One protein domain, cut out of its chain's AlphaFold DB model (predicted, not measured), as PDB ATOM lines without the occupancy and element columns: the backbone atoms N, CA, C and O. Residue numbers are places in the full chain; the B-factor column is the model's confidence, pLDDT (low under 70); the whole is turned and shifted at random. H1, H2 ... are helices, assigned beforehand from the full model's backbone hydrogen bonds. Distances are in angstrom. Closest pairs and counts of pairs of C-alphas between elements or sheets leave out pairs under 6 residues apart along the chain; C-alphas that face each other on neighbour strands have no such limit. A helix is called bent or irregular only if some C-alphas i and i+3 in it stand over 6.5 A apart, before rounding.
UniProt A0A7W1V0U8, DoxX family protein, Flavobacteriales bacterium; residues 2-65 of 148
ATOM      1  N   GLY A   2     136.456 148.575 235.297       79.44
ATOM      2  CA  GLY A   2     136.146 150.013 235.486       79.44
ATOM      3  C   GLY A   2     136.257 150.579 236.919       79.44
ATOM      4  O   GLY A   2     136.804 151.662 237.109       79.44
ATOM      5  N   LYS A   3     135.816 149.833 237.947       82.25
ATOM      6  CA  LYS A   3     136.004 150.238 239.359       82.25
ATOM      7  C   LYS A   3     137.484 150.293 239.764       82.25
ATOM      8  O   LYS A   3     137.881 151.226 240.450       82.25
ATOM      9  N   GLN A   4     138.281 149.322 239.312       86.50
ATOM     10  CA  GLN A   4     139.715 149.245 239.602       86.50
ATOM     11  C   GLN A   4     140.457 150.418 238.953       86.50
ATOM     12  O   GLN A   4     141.158 151.142 239.644       86.50
ATOM     13  N   SER A   5     140.176 150.711 237.681       86.56
ATOM     14  CA  SER A   5     140.791 151.837 236.965       86.56
ATOM     15  C   SER A   5     140.534 153.191 237.638       86.56
ATOM     16  O   SER A   5     141.416 154.045 237.676       86.56
ATOM     17  N   SER A   6     139.338 153.398 238.207       89.00
ATOM     18  CA  SER A   6     139.038 154.623 238.959       89.00
ATOM     19  C   SER A   6     139.853 154.733 240.252       89.00
ATOM     20  O   SER A   6     140.256 155.836 240.622       89.00
ATOM     21  N   ILE A   7     140.079 153.612 240.943       90.75
ATOM     22  CA  ILE A   7     140.887 153.557 242.167       90.75
ATOM     23  C   ILE A   7     142.360 153.797 241.826       90.75
ATOM     24  O   ILE A   7     142.994 154.641 242.455       90.75
ATOM     25  N   ASP A   8     142.876 153.128 240.796       91.31
ATOM     26  CA  ASP A   8     144.269 153.260 240.361       91.31
ATOM     27  C   ASP A   8     144.591 154.703 239.966       91.31
ATOM     28  O   ASP A   8     145.606 155.253 240.394       91.31
ATOM     29  N   LYS A   9     143.678 155.368 239.247       92.19
ATOM     30  CA  LYS A   9     143.815 156.788 238.905       92.19
ATOM     31  C   LYS A   9     143.866 157.681 240.146       92.19
ATOM     32  O   LYS A   9     144.771 158.501 240.262       92.19
ATOM     33  N   SER A  10     142.936 157.505 241.088       94.44
ATOM     34  CA  SER A  10     142.909 158.290 242.331       94.44
ATOM     35  C   SER A  10     144.179 158.087 243.167       94.44
ATOM     36  O   SER A  10     144.730 159.044 243.716       94.44
ATOM     37  N   ASN A  11     144.665 156.847 243.255       96.25
ATOM     38  CA  ASN A  11     145.910 156.523 243.947       96.25
ATOM     39  C   ASN A  11     147.108 157.180 243.257       96.25
ATOM     40  O   ASN A  11     147.954 157.773 243.930       96.25
ATOM     41  N   MET A  12     147.161 157.122 241.925       97.06
ATOM     42  CA  MET A  12     148.234 157.740 241.154       97.06
ATOM     43  C   MET A  12     148.225 159.265 241.299       97.06
ATOM     44  O   MET A  12     149.284 159.844 241.508       97.06
ATOM     45  N   ASP A  13     147.060 159.919 241.295       96.62
ATOM     46  CA  ASP A  13     146.954 161.371 241.508       96.62
ATOM     47  C   ASP A  13     147.491 161.795 242.889       96.62
ATOM     48  O   ASP A  13     148.085 162.867 243.041       96.62
ATOM     49  N   PHE A  14     147.302 160.961 243.917       96.81
ATOM     50  CA  PHE A  14     147.868 161.193 245.246       96.81
ATOM     51  C   PHE A  14     149.387 160.965 245.273       96.81
ATOM     52  O   PHE A  14     150.135 161.840 245.714       96.81
ATOM     53  N   VAL A  15     149.852 159.821 244.766       97.31
ATOM     54  CA  VAL A  15     151.280 159.467 244.717       97.31
ATOM     55  C   VAL A  15     152.074 160.470 243.883       97.31
ATOM     56  O   VAL A  15     153.168 160.876 244.268       97.31
ATOM     57  N   GLU A  16     151.505 160.961 242.786       97.00
ATOM     58  CA  GLU A  16     152.146 161.951 241.928       97.00
ATOM     59  C   GLU A  16     152.411 163.275 242.659       97.00
ATOM     60  O   GLU A  16     153.459 163.897 242.463       97.00
ATOM     61  N   LYS A  17     151.501 163.705 243.544       97.56
ATOM     62  CA  LYS A  17     151.729 164.888 244.391       97.56
ATOM     63  C   LYS A  17     152.926 164.678 245.315       97.56
ATOM     64  O   LYS A  17     153.710 165.607 245.506       97.56
ATOM     65  N   ILE A  18     153.103 163.469 245.851       97.06
ATOM     66  CA  ILE A  18     154.271 163.115 246.668       97.06
ATOM     67  C   ILE A  18     155.534 163.148 245.808       97.06
ATOM     68  O   ILE A  18     156.474 163.853 246.162       97.06
ATOM     69  N   PHE A  19     155.532 162.498 244.641       97.62
ATOM     70  CA  PHE A  19     156.681 162.497 243.731       97.62
ATOM     71  C   PHE A  19     157.141 163.911 243.372       97.62
ATOM     72  O   PHE A  19     158.331 164.209 243.450       97.62
ATOM     73  N   LYS A  20     156.203 164.811 243.054       96.81
ATOM     74  CA  LYS A  20     156.509 166.203 242.686       96.81
ATOM     75  C   LYS A  20     157.030 167.054 243.846       96.81
ATOM     76  O   LYS A  20     157.731 168.027 243.599       96.81
ATOM     77  N   THR A  21     156.674 166.735 245.092       96.00
ATOM     78  CA  THR A  21     156.991 167.585 246.257       96.00
ATOM     79  C   THR A  21     158.094 167.031 247.155       96.00
ATOM     80  O   THR A  21     158.769 167.805 247.832       96.00
ATOM     81  N   LYS A  22     158.261 165.708 247.199       94.75
ATOM     82  CA  LYS A  22     159.157 164.990 248.119       94.75
ATOM     83  C   LYS A  22     160.060 163.972 247.421       94.75
ATOM     84  O   LYS A  22     160.947 163.432 248.073       94.75
ATOM     85  N   GLY A  23     159.851 163.707 246.130       96.44
ATOM     86  CA  GLY A  23     160.474 162.577 245.448       96.44
ATOM     87  C   GLY A  23     159.831 161.247 245.847       96.44
ATOM     88  O   GLY A  23     158.671 161.197 246.260       96.44
ATOM     89  N   TYR A  24     160.575 160.155 245.692       97.81
ATOM     90  CA  TYR A  24     160.094 158.824 246.043       97.81
ATOM     91  C   TYR A  24     159.954 158.683 247.574       97.81
ATOM     92  O   TYR A  24     160.825 159.170 248.297       97.81
ATOM     93  N   PRO A  25     158.905 158.027 248.110       97.19
ATOM     94  CA  PRO A  25     158.795 157.742 249.541       97.19
ATOM     95  C   PRO A  25     159.807 156.665 249.962       97.19
ATOM     96  O   PRO A  25     159.531 155.469 249.966       97.19
ATOM     97  N   ARG A  26     161.005 157.135 250.294       96.44
ATOM     98  CA  ARG A  26     162.196 156.368 250.669       96.44
ATOM     99  C   ARG A  26     162.012 155.504 251.922       96.44
ATOM    100  O   ARG A  26     161.322 155.930 252.853       96.44
ATOM    101  N   LYS A  27     162.690 154.349 252.009       97.56
ATOM    102  CA  LYS A  27     162.688 153.506 253.226       97.56
ATOM    103  C   LYS A  27     163.223 154.259 254.436       97.56
ATOM    104  O   LYS A  27     162.661 154.135 255.519       97.56
ATOM    105  N   SER A  28     164.204 155.137 254.238       97.00
ATOM    106  CA  SER A  28     164.727 156.032 255.274       97.00
ATOM    107  C   SER A  28     163.698 157.034 255.822       97.00
ATOM    108  O   SER A  28     163.887 157.567 256.912       97.00
ATOM    109  N   MET A  29     162.605 157.298 255.094       94.94
ATOM    110  CA  MET A  29     161.558 158.246 255.492       94.94
ATOM    111  C   MET A  29     160.301 157.571 256.037       94.94
ATOM    112  O   MET A  29     159.681 158.107 256.953       94.94
ATOM    113  N   VAL A  30     159.888 156.445 255.449       96.75
ATOM    114  CA  VAL A  30     158.590 155.811 255.758       96.75
ATOM    115  C   VAL A  30     158.701 154.378 256.284       96.75
ATOM    116  O   VAL A  30     157.686 153.795 256.664       96.75
ATOM    117  N   GLY A  31     159.911 153.819 256.326       97.50
ATOM    118  CA  GLY A  31     160.167 152.436 256.716       97.50
ATOM    119  C   GLY A  31     159.692 151.401 255.691       97.50
ATOM    120  O   GLY A  31     159.064 151.715 254.675       97.50
ATOM    121  N   GLU A  32     159.992 150.139 255.985       96.44
ATOM    122  CA  GLU A  32     159.514 148.981 255.226       96.44
ATOM    123  C   GLU A  32     158.285 148.359 255.913       96.44
ATOM    124  O   GLU A  32     158.195 148.383 257.142       96.44
ATOM    125  N   PRO A  33     157.320 147.802 255.155       94.88
ATOM    126  CA  PRO A  33     157.281 147.692 253.690       94.88
ATOM    127  C   PRO A  33     156.701 148.934 252.980       94.88
ATOM    128  O   PRO A  33     156.527 148.926 251.759       94.88
ATOM    129  N   THR A  34     156.377 149.997 253.728       96.25
ATOM    130  CA  THR A  34     155.675 151.199 253.236       96.25
ATOM    131  C   THR A  34     156.373 151.871 252.054       96.25
ATOM    132  O   THR A  34     155.702 152.387 251.157       96.25
ATOM    133  N   ASN A  35     157.705 151.830 252.015       97.12
ATOM    134  CA  ASN A  35     158.520 152.355 250.922       97.12
ATOM    135  C   ASN A  35     158.180 151.754 249.553       97.12
ATOM    136  O   ASN A  35     158.451 152.385 248.544       97.12
ATOM    137  N   THR A  36     157.570 150.572 249.471       97.75
ATOM    138  CA  THR A  36     157.223 149.940 248.183       97.75
ATOM    139  C   THR A  36     155.838 150.328 247.658       97.75
ATOM    140  O   THR A  36     155.549 150.147 246.477       97.75
ATOM    141  N   THR A  37     154.977 150.924 248.488       97.31
ATOM    142  CA  THR A  37     153.574 151.207 248.138       97.31
ATOM    143  C   THR A  37     153.439 152.104 246.907       97.31
ATOM    144  O   THR A  37     152.621 151.838 246.027       97.31
ATOM    145  N   ALA A  38     154.260 153.154 246.800       97.38
ATOM    146  CA  ALA A  38     154.201 154.063 245.656       97.38
ATOM    147  C   ALA A  38     154.643 153.399 244.345       97.38
ATOM    148  O   ALA A  38     154.113 153.737 243.288       97.38
ATOM    149  N   TRP A  39     155.561 152.431 244.408       98.38
ATOM    150  CA  TRP A  39     155.930 151.610 243.258       98.38
ATOM    151  C   TRP A  39     154.748 150.756 242.779       98.38
ATOM    152  O   TRP A  39     154.464 150.733 241.581       98.38
ATOM    153  N   TYR A  40     154.004 150.129 243.703       97.38
ATOM    154  CA  TYR A  40     152.811 149.343 243.360       97.38
ATOM    155  C   TYR A  40     151.720 150.189 242.699       97.38
ATOM    156  O   TYR A  40     151.084 149.736 241.753       97.38
ATOM    157  N   VAL A  41     151.533 151.431 243.144       97.25
ATOM    158  CA  VAL A  41     150.610 152.365 242.483       97.25
ATOM    159  C   VAL A  41     151.117 152.742 241.089       97.25
ATOM    160  O   VAL A  41     150.361 152.671 240.122       97.25
ATOM    161  N   LEU A  42     152.397 153.110 240.966       97.56
ATOM    162  CA  LEU A  42     152.979 153.546 239.696       97.56
ATOM    163  C   LEU A  42     152.921 152.454 238.621       97.56
ATOM    164  O   LEU A  42     152.620 152.772 237.469       97.56
ATOM    165  N   GLN A  43     153.175 151.188 238.974       95.25
ATOM    166  CA  GLN A  43     153.205 150.103 237.989       95.25
ATOM    167  C   GLN A  43     151.856 149.915 237.267       95.25
ATOM    168  O   GLN A  43     151.835 149.469 236.123       95.25
ATOM    169  N   HIS A  44     150.736 150.278 237.898       91.94
ATOM    170  CA  HIS A  44     149.389 150.181 237.323       91.94
ATOM    171  C   HIS A  44     148.945 151.473 236.616       91.94
ATOM    172  O   HIS A  44     147.758 151.676 236.372       91.94
ATOM    173  N   SER A  45     149.885 152.361 236.286       93.19
ATOM    174  CA  SER A  45     149.606 153.640 235.635       93.19
ATOM    175  C   SER A  45     150.288 153.764 234.271       93.19
ATOM    176  O   SER A  45     151.279 153.100 233.978       93.19
ATOM    177  N   GLU A  46     149.815 154.716 233.472       91.62
ATOM    178  CA  GLU A  46     150.446 155.127 232.209       91.62
ATOM    179  C   GLU A  46     151.690 156.014 232.421       91.62
ATOM    180  O   GLU A  46     152.309 156.474 231.466       91.62
ATOM    181  N   LYS A  47     152.074 156.294 233.676       95.75
ATOM    182  CA  LYS A  47     153.124 157.273 234.014       95.75
ATOM    183  C   LYS A  47     154.498 156.655 234.265       95.75
ATOM    184  O   LYS A  47     155.395 157.346 234.749       95.75
ATOM    185  N   ILE A  48     154.687 155.378 233.934       96.88
ATOM    186  CA  ILE A  48     155.956 154.667 234.142       96.88
ATOM    187  C   ILE A  48     157.106 155.400 233.449       96.88
ATOM    188  O   ILE A  48     158.076 155.745 234.112       96.88
ATOM    189  N   GLN A  49     156.967 155.743 232.163       96.19
ATOM    190  CA  GLN A  49     157.995 156.487 231.422       96.19
ATOM    191  C   GLN A  49     158.384 157.807 232.107       96.19
ATOM    192  O   GLN A  49     159.558 158.170 232.135       96.19
ATOM    193  N   GLN A  50     157.415 158.518 232.686       97.31
ATOM    194  CA  GLN A  50     157.653 159.801 233.344       97.31
ATOM    195  C   GLN A  50     158.421 159.649 234.667       97.31
ATOM    196  O   GLN A  50     159.245 160.502 234.999       97.31
ATOM    197  N   TYR A  51     158.146 158.589 235.432       98.06
ATOM    198  CA  TYR A  51     158.672 158.412 236.789       98.06
ATOM    199  C   TYR A  51     159.733 157.320 236.923       98.06
ATOM    200  O   TYR A  51     160.312 157.179 237.998       98.06
ATOM    201  N   PHE A  52     160.061 156.591 235.858       98.06
ATOM    202  CA  PHE A  52     161.110 155.576 235.895       98.06
ATOM    203  C   PHE A  52     162.469 156.114 236.390       98.06
ATOM    204  O   PHE A  52     163.050 155.468 237.264       98.06
ATOM    205  N   PRO A  53     162.953 157.314 235.991       98.06
ATOM    206  CA  PRO A  53     164.192 157.867 236.550       98.06
ATOM    207  C   PRO A  53     164.160 158.034 238.077       98.06
ATOM    208  O   PRO A  53     165.172 157.841 238.747       98.06
ATOM    209  N   LEU A  54     162.989 158.353 238.641       98.25
ATOM    210  CA  LEU A  54     162.800 158.479 240.085       98.25
ATOM    211  C   LEU A  54     162.899 157.116 240.789       98.25
ATOM    212  O   LEU A  54     163.502 157.022 241.855       98.25
ATOM    213  N   ILE A  55     162.338 156.067 240.180       98.38
ATOM    214  CA  ILE A  55     162.431 154.684 240.673       98.38
ATOM    215  C   ILE A  55     163.872 154.179 240.601       98.38
ATOM    216  O   ILE A  55     164.373 153.632 241.581       98.38
ATOM    217  N   LYS A  56     164.556 154.415 239.477       98.25
ATOM    218  CA  LYS A  56     165.962 154.046 239.300       98.25
ATOM    219  C   LYS A  56     166.838 154.674 240.380       98.25
ATOM    220  O   LYS A  56     167.565 153.956 241.060       98.25
ATOM    221  N   LYS A  57     166.679 155.981 240.617       98.19
ATOM    222  CA  LYS A  57     167.417 156.681 241.671       98.19
ATOM    223  C   LYS A  57     167.136 156.109 243.064       98.19
ATOM    224  O   LYS A  57     168.059 155.927 243.846       98.19
ATOM    225  N   ALA A  58     165.878 155.782 243.365       98.06
ATOM    226  CA  ALA A  58     165.528 155.166 244.642       98.06
ATOM    227  C   ALA A  58     166.195 153.791 244.836       98.06
ATOM    228  O   ALA A  58     166.595 153.480 245.950       98.06
ATOM    229  N   GLY A  59     166.342 152.977 243.787       97.94
ATOM    230  CA  GLY A  59     167.073 151.709 243.893       97.94
ATOM    231  C   GLY A  59     168.586 151.879 244.011       97.94
ATOM    232  O   GLY A  59     169.208 151.167 244.788       97.94
ATOM    233  N   GLU A  60     169.176 152.838 243.289       97.75
ATOM    234  CA  GLU A  60     170.603 153.186 243.416       97.75
ATOM    235  C   GLU A  60     170.963 153.639 244.839       97.75
ATOM    236  O   GLU A  60     172.052 153.349 245.326       97.75
ATOM    237  N   ASP A  61     170.032 154.317 245.513       97.81
ATOM    238  CA  ASP A  61     170.180 154.773 246.898       97.81
ATOM    239  C   ASP A  61     169.804 153.693 247.938       97.81
ATOM    240  O   ASP A  61     169.740 153.990 249.130       97.81
ATOM    241  N   ASP A  62     169.530 152.453 247.507       97.44
ATOM    242  CA  ASP A  62     169.045 151.347 248.349       97.44
ATOM    243  C   ASP A  62     167.727 151.684 249.088       97.44
ATOM    244  O   ASP A  62     167.392 151.121 250.119       97.44
ATOM    245  N   GLU A  63     166.914 152.609 248.578       98.12
ATOM    246  CA  GLU A  63     165.660 153.040 249.218       98.12
ATOM    247  C   GLU A  63     164.457 152.164 248.841       98.12
ATOM    248  O   GLU A  63     163.407 152.220 249.494       98.12
ATOM    249  N   ILE A  64     164.611 151.337 247.803       97.94
ATOM    250  CA  ILE A  64     163.696 150.261 247.413       97.94
ATOM    251  C   ILE A  64     164.485 149.030 246.958       97.94
ATOM    252  O   ILE A  64     165.583 149.182 246.425       97.94
ATOM    253  N   PRO A  65     163.921 147.814 247.087       97.94
ATOM    254  CA  PRO A  65     164.561 146.615 246.563       97.94
ATOM    255  C   PRO A  65     164.848 146.728 245.064       97.94
ATOM    256  O   PRO A  65     163.936 147.003 244.280       97.94
TER     257      PRO A  65
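This is residues 2 to 65 of the 148 residues of the protein "DoxX family protein" of Flavobacteriales bacterium (UniProt A0A7W1V0U8). One long helix, H1, is crossed by a shorter helix, H3, over its residues 8 to 15, and H4 folds back alongside H3 without clearly touching it. H2 is a single short turn near H3, placed between H1 and H3 along the chain. The printed part has 64 residues with four named helices, in the order H1, H2, H3, H4, and no named strand; the class is all helix. It is compact, with a radius of gyration of the C-alphas of 11.5 A, yet elongated in outline, spanning 36 by 22 by 21 A.

H1, residues 2 to 22, is 30.2 A long and begins with C-alpha 2 at (136.146, 150.013, 235.486). H3, residues 34 to 43, measures 15.5 A, with C-alpha 34 at (155.675, 151.199, 253.236). H4, residues 48 to 60, measures 17.4 A and ends with C-alpha 60 at (170.603, 153.186, 243.416). H2, residues 27 to 30, measures 5.3 A. H3 and H4 are irregular: C-alphas 35 and 38 are 7.0 A apart, and C-alphas 50 and 53 are 7.5 A apart.

H1 touches H3 with residues 8 to 15 alone; their closest C-alphas, of Met 12 and Val 41, are 6.0 A apart. The two run opposite ways at a steep tilt of 58 degrees. H3 and H4 are close but not clearly touching, with the C-alphas of Leu 42 and Ile 48 closest at 6.4 A. Their tilt is shallow, 29 degrees, opposite ways. H2 and H3 are close but not clearly touching, the closest C-alphas being those of Lys 27 and Asn 35, at 4.9 A. H1 and H4 are only just apart, at 8.2 A; H1 and H2 are apart, as are H2 and H4. O i to N i+4 pairs are within hydrogen-bond range in 16 of 17 cases in H1, 4 of 6 in H3 and 7 of 9 in H4; H2 is too short for such a pair.

The C-alphas farthest apart, of Gly 2 and Asp 61, are 36.2 A apart. The printed part has no cut, and the three links are tight. The mean pLDDT of the printed part is 95.6, and no printed residue is under 70.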